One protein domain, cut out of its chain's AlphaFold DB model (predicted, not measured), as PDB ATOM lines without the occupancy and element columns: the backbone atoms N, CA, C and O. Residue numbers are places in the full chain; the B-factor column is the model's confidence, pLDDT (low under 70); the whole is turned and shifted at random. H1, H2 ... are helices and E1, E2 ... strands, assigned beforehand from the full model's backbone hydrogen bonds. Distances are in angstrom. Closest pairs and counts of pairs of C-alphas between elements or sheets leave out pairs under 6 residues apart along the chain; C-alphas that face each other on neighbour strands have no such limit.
ATOM      1  N   PHE A 971      23.113   6.858 -60.111       86.44
ATOM      2  CA  PHE A 971      22.157   5.881 -59.603       86.44
ATOM      3  C   PHE A 971      22.766   4.992 -58.504       86.44
ATOM      4  O   PHE A 971      22.248   4.956 -57.383       86.44
ATOM      5  N   PHE A 972      23.891   4.325 -58.791       90.12
ATOM      6  CA  PHE A 972      24.559   3.452 -57.824       90.12
ATOM      7  C   PHE A 972      25.033   4.239 -56.597       90.12
ATOM      8  O   PHE A 972      24.725   3.862 -55.465       90.12
ATOM      9  N   LYS A 973      25.731   5.367 -56.806       89.25
ATOM     10  CA  LYS A 973      26.290   6.187 -55.716       89.25
ATOM     11  C   LYS A 973      25.209   6.710 -54.775       89.25
ATOM     12  O   LYS A 973      25.411   6.704 -53.558       89.25
ATOM     13  N   ASN A 974      24.055   7.106 -55.310       86.75
ATOM     14  CA  ASN A 974      22.929   7.579 -54.511       86.75
ATOM     15  C   ASN A 974      22.331   6.463 -53.646       86.75
ATOM     16  O   ASN A 974      22.157   6.659 -52.442       86.75
ATOM     17  N   LEU A 975      22.057   5.286 -54.220       86.81
ATOM     18  CA  LEU A 975      21.529   4.147 -53.459       86.81
ATOM     19  C   LEU A 975      22.523   3.644 -52.408       86.81
ATOM     20  O   LEU A 975      22.147   3.429 -51.251       86.81
ATOM     21  N   PHE A 976      23.795   3.507 -52.786       90.12
ATOM     22  CA  PHE A 976      24.856   3.071 -51.886       90.12
ATOM     23  C   PHE A 976      25.022   4.038 -50.705       90.12
ATOM     24  O   PHE A 976      24.909   3.628 -49.551       90.12
ATOM     25  N   THR A 977      25.194   5.337 -50.968       87.75
ATOM     26  CA  THR A 977      25.424   6.348 -49.918       87.75
ATOM     27  C   THR A 977      24.202   6.544 -49.018       87.75
ATOM     28  O   THR A 977      24.338   6.854 -47.831       87.75
ATOM     29  N   LYS A 978      22.988   6.367 -49.556       85.19
ATOM     30  CA  LYS A 978      21.754   6.521 -48.778       85.19
ATOM     31  C   LYS A 978      21.535   5.351 -47.814       85.19
ATOM     32  O   LYS A 978      21.197   5.594 -46.650       85.19
ATOM     33  N   TYR A 979      21.750   4.119 -48.278       87.88
ATOM     34  CA  TYR A 979      21.369   2.909 -47.544       87.88
ATOM     35  C   TYR A 979      22.552   1.982 -47.237       87.88
ATOM     36  O   TYR A 979      22.834   1.722 -46.068       87.88
ATOM     37  N   PHE A 980      23.264   1.499 -48.256       90.12
ATOM     38  CA  PHE A 980      24.165   0.344 -48.124       90.12
ATOM     39  C   PHE A 980      25.559   0.648 -47.564       90.12
ATOM     40  O   PHE A 980      26.176  -0.257 -47.007       90.12
ATOM     41  N   ILE A 981      26.005   1.910 -47.569       88.75
ATOM     42  CA  ILE A 981      27.241   2.358 -46.891       88.75
ATOM     43  C   ILE A 981      27.241   2.033 -45.386       88.75
ATOM     44  O   ILE A 981      28.280   2.020 -44.730       88.75
ATOM     45  N   ARG A 982      26.052   1.792 -44.821       87.25
ATOM     46  CA  ARG A 982      25.851   1.417 -43.418       87.25
ATOM     47  C   ARG A 982      26.097  -0.068 -43.148       87.25
ATOM     48  O   ARG A 982      26.175  -0.446 -41.985       87.25
ATOM     49  N   LEU A 983      26.147  -0.906 -44.180       87.56
ATOM     50  CA  LEU A 983      26.332  -2.350 -44.041       87.56
ATOM     51  C   LEU A 983      27.706  -2.795 -44.526       87.56
ATOM     52  O   LEU A 983      28.352  -3.574 -43.831       87.56
ATOM     53  N   ASP A 984      28.163  -2.293 -45.674       88.81
ATOM     54  CA  ASP A 984      29.425  -2.731 -46.265       88.81
ATOM     55  C   ASP A 984      30.149  -1.612 -47.032       88.81
ATOM     56  O   ASP A 984      29.592  -0.547 -47.311       88.81
ATOM     57  N   GLY A 985      31.419  -1.858 -47.351       87.94
ATOM     58  CA  GLY A 985      32.229  -0.990 -48.197       87.94
ATOM     59  C   GLY A 985      31.808  -1.069 -49.664       87.94
ATOM     60  O   GLY A 985      31.343  -2.100 -50.140       87.94
ATOM     61  N   GLU A 986      32.018   0.022 -50.399       89.88
ATOM     62  CA  GLU A 986      31.606   0.136 -51.802       89.88
ATOM     63  C   GLU A 986      32.145  -0.976 -52.726       89.88
ATOM     64  O   GLU A 986      31.370  -1.456 -53.554       89.88
ATOM     65  N   PRO A 987      33.407  -1.450 -52.594       89.75
ATOM     66  CA  PRO A 987      33.924  -2.540 -53.428       89.75
ATOM     67  C   PRO A 987      33.171  -3.866 -53.269       89.75
ATOM     68  O   PRO A 987      33.218  -4.698 -54.166       89.75
ATOM     69  N   TYR A 988      32.459  -4.068 -52.158       91.38
ATOM     70  CA  TYR A 988      31.738  -5.309 -51.861       91.38
ATOM     71  C   TYR A 988      30.251  -5.245 -52.241       91.38
ATOM     72  O   TYR A 988      29.506  -6.189 -51.979       91.38
ATOM     73  N   VAL A 989      29.799  -4.150 -52.864       92.12
ATOM     74  CA  VAL A 989      28.408  -3.976 -53.299       92.12
ATOM     75  C   VAL A 989      28.328  -3.921 -54.818       92.12
ATOM     76  O   VAL A 989      29.020  -3.133 -55.460       92.12
ATOM     77  N   TYR A 990      27.440  -4.722 -55.404       93.88
ATOM     78  CA  TYR A 990      27.143  -4.674 -56.835       93.88
ATOM     79  C   TYR A 990      25.642  -4.759 -57.104       93.88
ATOM     80  O   TYR A 990      24.870  -5.194 -56.251       93.88
ATOM     81  N   MET A 991      25.213  -4.296 -58.279       93.19
ATOM     82  CA  MET A 991      23.799  -4.262 -58.650       93.19
ATOM     83  C   MET A 991      23.594  -4.808 -60.064       93.19
ATOM     84  O   MET A 991      24.248  -4.350 -60.998       93.19
ATOM     85  N   LEU A 992      22.676  -5.759 -60.216       91.69
ATOM     86  CA  LEU A 992      22.303  -6.392 -61.479       91.69
ATOM     87  C   LEU A 992      20.868  -6.009 -61.842       91.69
ATOM     88  O   LEU A 992      19.944  -6.258 -61.071       91.69
ATOM     89  N   ALA A 993      20.670  -5.414 -63.013       88.44
ATOM     90  CA  ALA A 993      19.350  -5.092 -63.535       88.44
ATOM     91  C   ALA A 993      18.812  -6.231 -64.407       88.44
ATOM     92  O   ALA A 993      19.505  -6.695 -65.307       88.44
ATOM     93  N   ASP A 994      17.571  -6.626 -64.158       85.62
ATOM     94  CA  ASP A 994      16.859  -7.720 -64.817       85.62
ATOM     95  C   ASP A 994      15.395  -7.303 -65.016       85.62
ATOM     96  O   ASP A 994      14.707  -7.012 -64.040       85.62
ATOM     97  N   ASN A 995      14.930  -7.209 -66.267       77.75
ATOM     98  CA  ASN A 995      13.526  -6.926 -66.610       77.75
ATOM     99  C   ASN A 995      12.889  -5.746 -65.836       77.75
ATOM    100  O   ASN A 995      11.724  -5.776 -65.446       77.75
ATOM    101  N   GLY A 996      13.665  -4.680 -65.603       75.00
ATOM    102  CA  GLY A 996      13.222  -3.483 -64.876       75.00
ATOM    103  C   GLY A 996      13.322  -3.566 -63.347       75.00
ATOM    104  O   GLY A 996      13.013  -2.583 -62.683       75.00
ATOM    105  N   ILE A 997      13.791  -4.677 -62.782       85.44
ATOM    106  CA  ILE A 997      14.085  -4.863 -61.354       85.44
ATOM    107  C   ILE A 997      15.600  -4.800 -61.147       85.44
ATOM    108  O   ILE A 997      16.370  -5.273 -61.979       85.44
ATOM    109  N   ILE A 998      16.048  -4.218 -60.035       89.62
ATOM    110  CA  ILE A 998      17.475  -4.119 -59.709       89.62
ATOM    111  C   ILE A 998      17.779  -4.973 -58.485       89.62
ATOM    112  O   ILE A 998      17.351  -4.665 -57.377       89.62
ATOM    113  N   ASN A 999      18.541  -6.038 -58.685       91.56
ATOM    114  CA  ASN A 999      19.041  -6.902 -57.628       91.56
ATOM    115  C   ASN A 999      20.336  -6.305 -57.070       91.56
ATOM    116  O   ASN A 999      21.293  -6.089 -57.805       91.56
ATOM    117  N   ILE A1000      20.367  -6.008 -55.778       93.25
ATOM    118  CA  ILE A1000      21.483  -5.377 -55.073       93.25
ATOM    119  C   ILE A1000      22.120  -6.437 -54.185       93.25
ATOM    120  O   ILE A1000      21.435  -7.037 -53.365       93.25
ATOM    121  N   HIS A1001      23.419  -6.650 -54.317       93.94
ATOM    122  CA  HIS A1001      24.141  -7.719 -53.641       93.94
ATOM    123  C   HIS A1001      25.272  -7.148 -52.793       93.94
ATOM    124  O   HIS A1001      26.047  -6.320 -53.274       93.94
ATOM    125  N   LEU A1002      25.380  -7.609 -51.546       92.62
ATOM    126  CA  LEU A1002      26.485  -7.304 -50.641       92.62
ATOM    127  C   LEU A1002      27.313  -8.581 -50.488       92.62
ATOM    128  O   LEU A1002      26.994  -9.446 -49.672       92.62
ATOM    129  N   SER A1003      28.337  -8.729 -51.331       88.44
ATOM    130  CA  SER A1003      29.017 -10.005 -51.583       88.44
ATOM    131  C   SER A1003      29.651 -10.614 -50.335       88.44
ATOM    132  O   SER A1003      29.533 -11.814 -50.117       88.44
ATOM    133  N   ARG A1004      30.276  -9.792 -49.488       86.69
ATOM    134  CA  ARG A1004      30.960 -10.247 -48.269       86.69
ATOM    135  C   ARG A1004      29.995 -10.669 -47.160       86.69
ATOM    136  O   ARG A1004      30.327 -11.534 -46.359       86.69
ATOM    137  N   LEU A1005      28.813 -10.052 -47.108       86.50
ATOM    138  CA  LEU A1005      27.778 -10.350 -46.116       86.50
ATOM    139  C   LEU A1005      26.819 -11.463 -46.565       86.50
ATOM    140  O   LEU A1005      26.052 -11.954 -45.743       86.50
ATOM    141  N   GLY A1006      26.833 -11.838 -47.848       86.44
ATOM    142  CA  GLY A1006      25.943 -12.864 -48.393       86.44
ATOM    143  C   GLY A1006      24.459 -12.478 -48.377       86.44
ATOM    144  O   GLY A1006      23.612 -13.365 -48.370       86.44
ATOM    145  N   ILE A1007      24.140 -11.176 -48.358       89.75
ATOM    146  CA  ILE A1007      22.761 -10.657 -48.343       89.75
ATOM    147  C   ILE A1007      22.434  -9.891 -49.627       89.75
ATOM    148  O   ILE A1007      23.305  -9.253 -50.230       89.75
ATOM    149  N   ALA A1008      21.167  -9.929 -50.033       91.69
ATOM    150  CA  ALA A1008      20.682  -9.313 -51.254       91.69
ATOM    151  C   ALA A1008      19.341  -8.587 -51.070       91.69
ATOM    152  O   ALA A1008      18.480  -8.938 -50.266       91.69
ATOM    153  N   PHE A1009      19.136  -7.561 -51.884       92.50
ATOM    154  CA  PHE A1009      17.935  -6.739 -51.900       92.50
ATOM    155  C   PHE A1009      17.420  -6.598 -53.329       92.50
ATOM    156  O   PHE A1009      18.167  -6.780 -54.286       92.50
ATOM    157  N   LYS A1010      16.146  -6.250 -53.487       90.88
ATOM    158  CA  LYS A1010      15.537  -5.969 -54.788       90.88
ATOM    159  C   LYS A1010      14.937  -4.577 -54.779       90.88
ATOM    160  O   LYS A1010      14.122  -4.260 -53.922       90.88
ATOM    161  N   TYR A1011      15.340  -3.739 -55.720       88.69
ATOM    162  CA  TYR A1011      14.746  -2.433 -55.948       88.69
ATOM    163  C   TYR A1011      13.773  -2.508 -57.122       88.69
ATOM    164  O   TYR A1011      14.162  -2.880 -58.232       88.69
ATOM    165  N   SER A1012      12.522  -2.132 -56.865       83.38
ATOM    166  CA  SER A1012      11.457  -2.052 -57.864       83.38
ATOM    167  C   SER A1012      11.198  -0.583 -58.209       83.38
ATOM    168  O   SER A1012      10.555   0.115 -57.422       83.38
ATOM    169  N   PRO A1013      11.643  -0.087 -59.381       73.19
ATOM    170  CA  PRO A1013      11.476   1.314 -59.775       73.19
ATOM    171  C   PRO A1013      10.012   1.771 -59.798       73.19
ATOM    172  O   PRO A1013       9.729   2.911 -59.448       73.19
ATOM    173  N   GLN A1014       9.081   0.869 -60.139       69.44
ATOM    174  CA  GLN A1014       7.635   1.138 -60.164       69.44
ATOM    175  C   GLN A1014       7.081   1.549 -58.792       69.44
ATOM    176  O   GLN A1014       6.217   2.415 -58.707       69.44
ATOM    177  N   HIS A1015       7.603   0.956 -57.715       70.81
ATOM    178  CA  HIS A1015       7.149   1.210 -56.346       70.81
ATOM    179  C   HIS A1015       8.121   2.091 -55.554       70.81
ATOM    180  O   HIS A1015       7.795   2.520 -54.453       70.81
ATOM    181  N   SER A1016       9.311   2.375 -56.101       76.38
ATOM    182  CA  SER A1016      10.407   3.072 -55.412       76.38
ATOM    183  C   SER A1016      10.797   2.435 -54.067       76.38
ATOM    184  O   SER A1016      11.352   3.100 -53.193       76.38
ATOM    185  N   THR A1017      10.544   1.134 -53.900       83.12
ATOM    186  CA  THR A1017      10.826   0.369 -52.678       83.12
ATOM    187  C   THR A1017      11.997  -0.589 -52.879       83.12
ATOM    188  O   THR A1017      12.215  -1.121 -53.970       83.12
ATOM    189  N   ILE A1018      12.769  -0.803 -51.809       89.31
ATOM    190  CA  ILE A1018      13.856  -1.787 -51.756       89.31
ATOM    191  C   ILE A1018      13.428  -2.901 -50.804       89.31
ATOM    192  O   ILE A1018      13.353  -2.666 -49.602       89.31
ATOM    193  N   THR A1019      13.161  -4.097 -51.308       90.38
ATOM    194  CA  THR A1019      12.768  -5.264 -50.509       90.38
ATOM    195  C   THR A1019      13.978  -6.129 -50.162       90.38
ATOM    196  O   THR A1019      14.935  -6.210 -50.931       90.38
ATOM    197  N   SER A1020      13.979  -6.744 -48.978       89.38
ATOM    198  CA  SER A1020      15.016  -7.706 -48.577       89.38
ATOM    199  C   SER A1020      14.712  -9.083 -49.160       89.38
ATOM    200  O   SER A1020      13.555  -9.499 -49.200       89.38
ATOM    201  N   ARG A1021      15.747  -9.801 -49.607       87.19
ATOM    202  CA  ARG A1021      15.605 -11.186 -50.068       87.19
ATOM    203  C   ARG A1021      15.576 -12.173 -48.899       87.19
ATOM    204  O   ARG A1021      14.839 -13.149 -48.955       87.19
ATOM    205  N   GLU A1022      16.360 -11.924 -47.854       86.31
ATOM    206  CA  GLU A1022      16.506 -12.810 -46.690       86.31
ATOM    207  C   GLU A1022      15.380 -12.619 -45.669       86.31
ATOM    208  O   GLU A1022      15.015 -13.552 -44.955       86.31
ATOM    209  N   TYR A1023      14.825 -11.407 -45.588       86.19
ATOM    210  CA  TYR A1023      13.708 -11.088 -44.707       86.19
ATOM    211  C   TYR A1023      12.453 -10.821 -45.531       86.19
ATOM    212  O   TYR A1023      12.205  -9.696 -45.966       86.19
ATOM    213  N   PHE A1024      11.674 -11.886 -45.727       79.31
ATOM    214  CA  PHE A1024      10.397 -11.851 -46.436       79.31
ATOM    215  C   PHE A1024       9.458 -10.776 -45.859       79.31
ATOM    216  O   PHE A1024       9.474 -10.518 -44.655       79.31
ATOM    217  N   ASP A1025       8.679 -10.125 -46.727       82.44
ATOM    218  CA  ASP A1025       7.772  -9.007 -46.415       82.44
ATOM    219  C   ASP A1025       8.401  -7.766 -45.759       82.44
ATOM    220  O   ASP A1025       7.682  -6.904 -45.253       82.44
ATOM    221  N   MET A1026       9.725  -7.607 -45.810       85.19
ATOM    222  CA  MET A1026      10.418  -6.444 -45.251       85.19
ATOM    223  C   MET A1026      11.062  -5.586 -46.350       85.19
ATOM    224  O   MET A1026      11.734  -6.091 -47.251       85.19
ATOM    225  N   HIS A1027      10.905  -4.265 -46.251       88.56
ATOM    226  CA  HIS A1027      11.543  -3.274 -47.119       88.56
ATOM    227  C   HIS A1027      12.461  -2.340 -46.325       88.56
ATOM    228  O   HIS A1027      12.303  -2.173 -45.119       88.56
ATOM    229  N   VAL A1028      13.438  -1.725 -46.986       88.25
ATOM    230  CA  VAL A1028      14.346  -0.748 -46.376       88.25
ATOM    231  C   VAL A1028      13.560   0.505 -45.995       88.25
ATOM    232  O   VAL A1028      13.002   1.173 -46.861       88.25
ATOM    233  N   ASP A1029      13.535   0.835 -44.702       83.81
ATOM    234  CA  ASP A1029      12.792   1.986 -44.181       83.81
ATOM    235  C   ASP A1029      13.413   3.294 -44.701       83.81
ATOM    236  O   ASP A1029      14.616   3.524 -44.555       83.81
ATOM    237  N   GLU A1030      12.629   4.194 -45.293       78.94
ATOM    238  CA  GLU A1030      13.156   5.495 -45.733       78.94
ATOM    239  C   GLU A1030      13.728   6.307 -44.559       78.94
ATOM    240  O   GLU A1030      14.695   7.065 -44.704       78.94
ATOM    241  N   ASN A1031      13.159   6.121 -43.365       78.94
ATOM    242  CA  ASN A1031      13.654   6.677 -42.124       78.94
ATOM    243  C   ASN A1031      14.561   5.676 -41.404       78.94
ATOM    244  O   ASN A1031      14.174   4.976 -40.469       78.94
ATOM    245  N   GLN A1032      15.835   5.716 -41.776       82.81
ATOM    246  CA  GLN A1032      16.913   4.950 -41.152       82.81
ATOM    247  C   GLN A1032      17.337   5.476 -39.757       82.81
ATOM    248  O   GLN A1032      18.517   5.421 -39.398       82.81
ATOM    249  N   CYS A1033      16.405   6.050 -38.991       78.38
ATOM    250  CA  CYS A1033      16.598   6.460 -37.603       78.38
ATOM    251  C   CYS A1033      16.030   5.387 -36.672       78.38
ATOM    252  O   CYS A1033      14.834   5.105 -36.693       78.38
ATOM    253  N   PHE A1034      16.881   4.818 -35.820       73.81
ATOM    254  CA  PHE A1034      16.501   3.714 -34.935       73.81
ATOM    255  C   PHE A1034      15.615   4.151 -33.757       73.81
ATOM    256  O   PHE A1034      14.979   3.319 -33.121       73.81
ATOM    257  N   GLY A1035      15.603   5.445 -33.410       66.81
ATOM    258  CA  GLY A1035      14.945   5.966 -32.200       66.81
ATOM    259  C   GLY A1035      15.650   5.605 -30.878       66.81
ATOM    260  O   GLY A1035      15.457   6.297 -29.880       66.81
ATOM    261  N   THR A1036      16.505   4.577 -30.883       64.25
ATOM    262  CA  THR A1036      17.416   4.129 -29.813       64.25
ATOM    263  C   THR A1036      18.826   3.893 -30.401       64.25
ATOM    264  O   THR A1036      19.068   4.287 -31.539       64.25
ATOM    265  N   LEU A1037      19.794   3.329 -29.655       72.00
ATOM    266  CA  LEU A1037      21.168   3.059 -30.147       72.00
ATOM    267  C   LEU A1037      21.860   4.294 -30.768       72.00
ATOM    268  O   LEU A1037      22.479   4.239 -31.834       72.00
ATOM    269  N   THR A1038      21.711   5.447 -30.110       66.38
ATOM    270  CA  THR A1038      22.205   6.740 -30.594       66.38
ATOM    271  C   THR A1038      23.726   6.709 -30.769       66.38
ATOM    272  O   THR A1038      24.456   6.502 -29.808       66.38
ATOM    273  N   GLY A1039      24.199   6.916 -32.002       67.94
ATOM    274  CA  GLY A1039      25.624   6.872 -32.355       67.94
ATOM    275  C   GLY A1039      26.034   5.677 -33.223       67.94
ATOM    276  O   GLY A1039      27.087   5.741 -33.858       67.94
ATOM    277  N   LEU A1040      25.196   4.635 -33.335       76.25
ATOM    278  CA  LEU A1040      25.440   3.511 -34.242       76.25
ATOM    279  C   LEU A1040      25.350   3.978 -35.705       76.25
ATOM    280  O   LEU A1040      24.298   4.422 -36.165       76.25
ATOM    281  N   ARG A1041      26.468   3.896 -36.437       75.50
ATOM    282  CA  ARG A1041      26.543   4.259 -37.866       75.50
ATOM    283  C   ARG A1041      26.343   3.063 -38.797       75.50
ATOM    284  O   ARG A1041      25.828   3.248 -39.897       75.50
ATOM    285  N   SER A1042      26.733   1.873 -38.342       80.94
ATOM    286  CA  SER A1042      26.658   0.638 -39.120       80.94
ATOM    287  C   SER A1042      25.384  -0.127 -38.777       80.94
ATOM    288  O   SER A1042      25.303  -0.767 -37.732       80.94
ATOM    289  N   GLY A1043      24.370  -0.013 -39.627       85.94
ATOM    290  CA  GLY A1043      23.122  -0.754 -39.503       85.94
ATOM    291  C   GLY A1043      22.037  -0.269 -40.464       85.94
ATOM    292  O   GLY A1043      21.943   0.927 -40.750       85.94
ATOM    293  N   LEU A1044      21.221  -1.203 -40.954       90.06
ATOM    294  CA  LEU A1044      20.136  -0.956 -41.903       90.06
ATOM    295  C   LEU A1044      18.793  -1.361 -41.294       90.06
ATOM    296  O   LEU A1044      18.596  -2.512 -40.908       90.06
ATOM    297  N   LEU A1045      17.873  -0.405 -41.200       88.31
ATOM    298  CA  LEU A1045      16.536  -0.616 -40.664       88.31
ATOM    299  C   LEU A1045      15.578  -1.068 -41.769       88.31
ATOM    300  O   LEU A1045      15.508  -0.449 -42.832       88.31
ATOM    301  N   LEU A1046      14.818  -2.117 -41.489       89.31
ATOM    302  CA  LEU A1046      13.775  -2.658 -42.344       89.31
ATOM    303  C   LEU A1046      12.402  -2.505 -41.681       89.31
ATOM    304  O   LEU A1046      12.281  -2.653 -40.463       89.31
ATOM    305  N   SER A1047      11.375  -2.279 -42.491       86.12
ATOM    306  CA  SER A1047       9.973  -2.150 -42.091       86.12
ATOM    307  C   SER A1047       9.086  -3.123 -42.885       86.12
ATOM    308  O   SER A1047       9.412  -3.435 -44.030       86.12
ATOM    309  N   PRO A1048       7.980  -3.628 -42.312       83.19
ATOM    310  CA  PRO A1048       7.069  -4.537 -43.013       83.19
ATOM    311  C   PRO A1048       6.369  -3.852 -44.202       83.19
ATOM    312  O   PRO A1048       6.093  -2.654 -44.144       83.19
ATOM    313  N   MET A1049       6.103  -4.590 -45.288       73.44
ATOM    314  CA  MET A1049       5.481  -4.073 -46.523       73.44
ATOM    315  C   MET A1049       3.985  -3.754 -46.384       73.44
ATOM    316  O   MET A1049       3.518  -2.797 -46.994       73.44
ATOM    317  N   ALA A1050       3.241  -4.513 -45.577       69.25
ATOM    318  CA  ALA A1050       1.828  -4.265 -45.308       69.25
ATOM    319  C   ALA A1050       1.632  -3.764 -43.871       69.25
ATOM    320  O   ALA A1050       2.067  -4.402 -42.909       69.25
ATOM    321  N   ARG A1062       9.894  -3.340 -36.674       80.31
ATOM    322  CA  ARG A1062      11.020  -2.936 -37.530       80.31
ATOM    323  C   ARG A1062      12.236  -3.792 -37.185       80.31
ATOM    324  O   ARG A1062      12.491  -4.046 -36.008       80.31
ATOM    325  N   LYS A1063      13.001  -4.211 -38.189       86.12
ATOM    326  CA  LYS A1063      14.173  -5.075 -38.009       86.12
ATOM    327  C   LYS A1063      15.444  -4.311 -38.324       86.12
ATOM    328  O   LYS A1063      15.548  -3.709 -39.382       86.12
ATOM    329  N   LEU A1064      16.408  -4.330 -37.412       87.50
ATOM    330  CA  LEU A1064      17.713  -3.716 -37.628       87.50
ATOM    331  C   LEU A1064      18.727  -4.796 -38.011       87.50
ATOM    332  O   LEU A1064      18.995  -5.696 -37.220       87.50
ATOM    333  N   ILE A1065      19.294  -4.689 -39.209       88.44
ATOM    334  CA  ILE A1065      20.458  -5.472 -39.625       88.44
ATOM    335  C   ILE A1065      21.700  -4.732 -39.147       88.44
ATOM    336  O   ILE A1065      21.895  -3.578 -39.523       88.44
ATOM    337  N   VAL A1066      22.542  -5.388 -38.352       86.31
ATOM    338  CA  VAL A1066      23.848  -4.864 -37.932       86.31
ATOM    339  C   VAL A1066      24.919  -5.847 -38.402       86.31
ATOM    340  O   VAL A1066      24.818  -7.027 -38.062       86.31
TER     341      VAL A1066
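What this domain is: This is residues 971 to 1050 and 1062 to 1066 of the 1109 residues of the protein "Hypothetical protein" of Rotaria sp. Silwood1 (UniProt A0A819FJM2). A strongly twisted sheet of four strands, E1 to E4, continues edge to edge into a smaller sheet of three, E5 to E7, with E5 beside E4; the one helix, H1, only grazes the larger sheet. Residues 1029 to 1043 make a wide loop at the end of the domain away from the turn between E1 and E2. The printed part has 85 residues, with one named helix and then seven named strands along the chain, H1 E1 E2 E3 E4 E5 E6 E7; the sheet orders are E1 - E2 - E3 - E4 and E5 - E6 - E7, both antiparallel. The class is mostly strand, though under half of the residues, 41 of 85, are in named elements. The whole is compact, with a radius of gyration of the C-alphas of 12.3 A and spans of 39 by 33 by 22 A.

Where its parts are: In the larger sheet, E1 is residues 989 to 994, 16.7 A long from C-alpha 989 at (28.408, -3.976, -53.299); E2 is residues 997 to 1002, 16.6 A; E3 is residues 1007 to 1012, 17.1 A; E4 is residues 1017 to 1020, 10.0 A. In the smaller sheet, E5 is residues 1026 to 1028, E6 is residues 1044 to 1048, 13.6 A, and E7 is residues 1063 to 1065, ending at C-alpha 1065 at (20.458, -5.472, -39.625). H1 is residues 971 to 978, 10.9 A, from C-alpha 971 at (22.157, 5.881, -59.603).

How they stand to each other: E1 to E4 form a meander, each strand the antiparallel neighbour of the one before. The sheet is only just strongly twisted, its C-alphas lying up to 4.1 A off the best plane. N 992 and O 999 of the hairpin E1 and E2 are 2.8 A apart, within hydrogen-bond range, as are N 1000 and O 1009 of E2 and E3, 2.8 A, and N 1010 and O 1019 of E3 and E4, 2.8 A. The closest C-alphas of E4 and E5 are those of Thr 1019 and His 1027, 4.1 A. E6 has staggered pairing: N 1047 and O 1027 of E5 are 2.8 A apart, and N 1046 and O 1063 of E7 2.7 A. H1 grazes the larger sheet with residues 972 to 976, and every O i to N i+4 pair in it is within hydrogen-bond range. H1 and E6 are apart.

The domain as a whole: The two C-alphas farthest apart are those of Asn 995 and Thr 1038, 39.5 A. Residues 1051 to 1061 are not printed, and C-alphas 1050 and 1062 are 12.1 A apart across this cut. The link from E5 to E6 is long, 15 residues. The mean pLDDT of the printed part is 84.6; residues 1014, 1035 to 1036, 1038 to 1039 and 1050 are under 70.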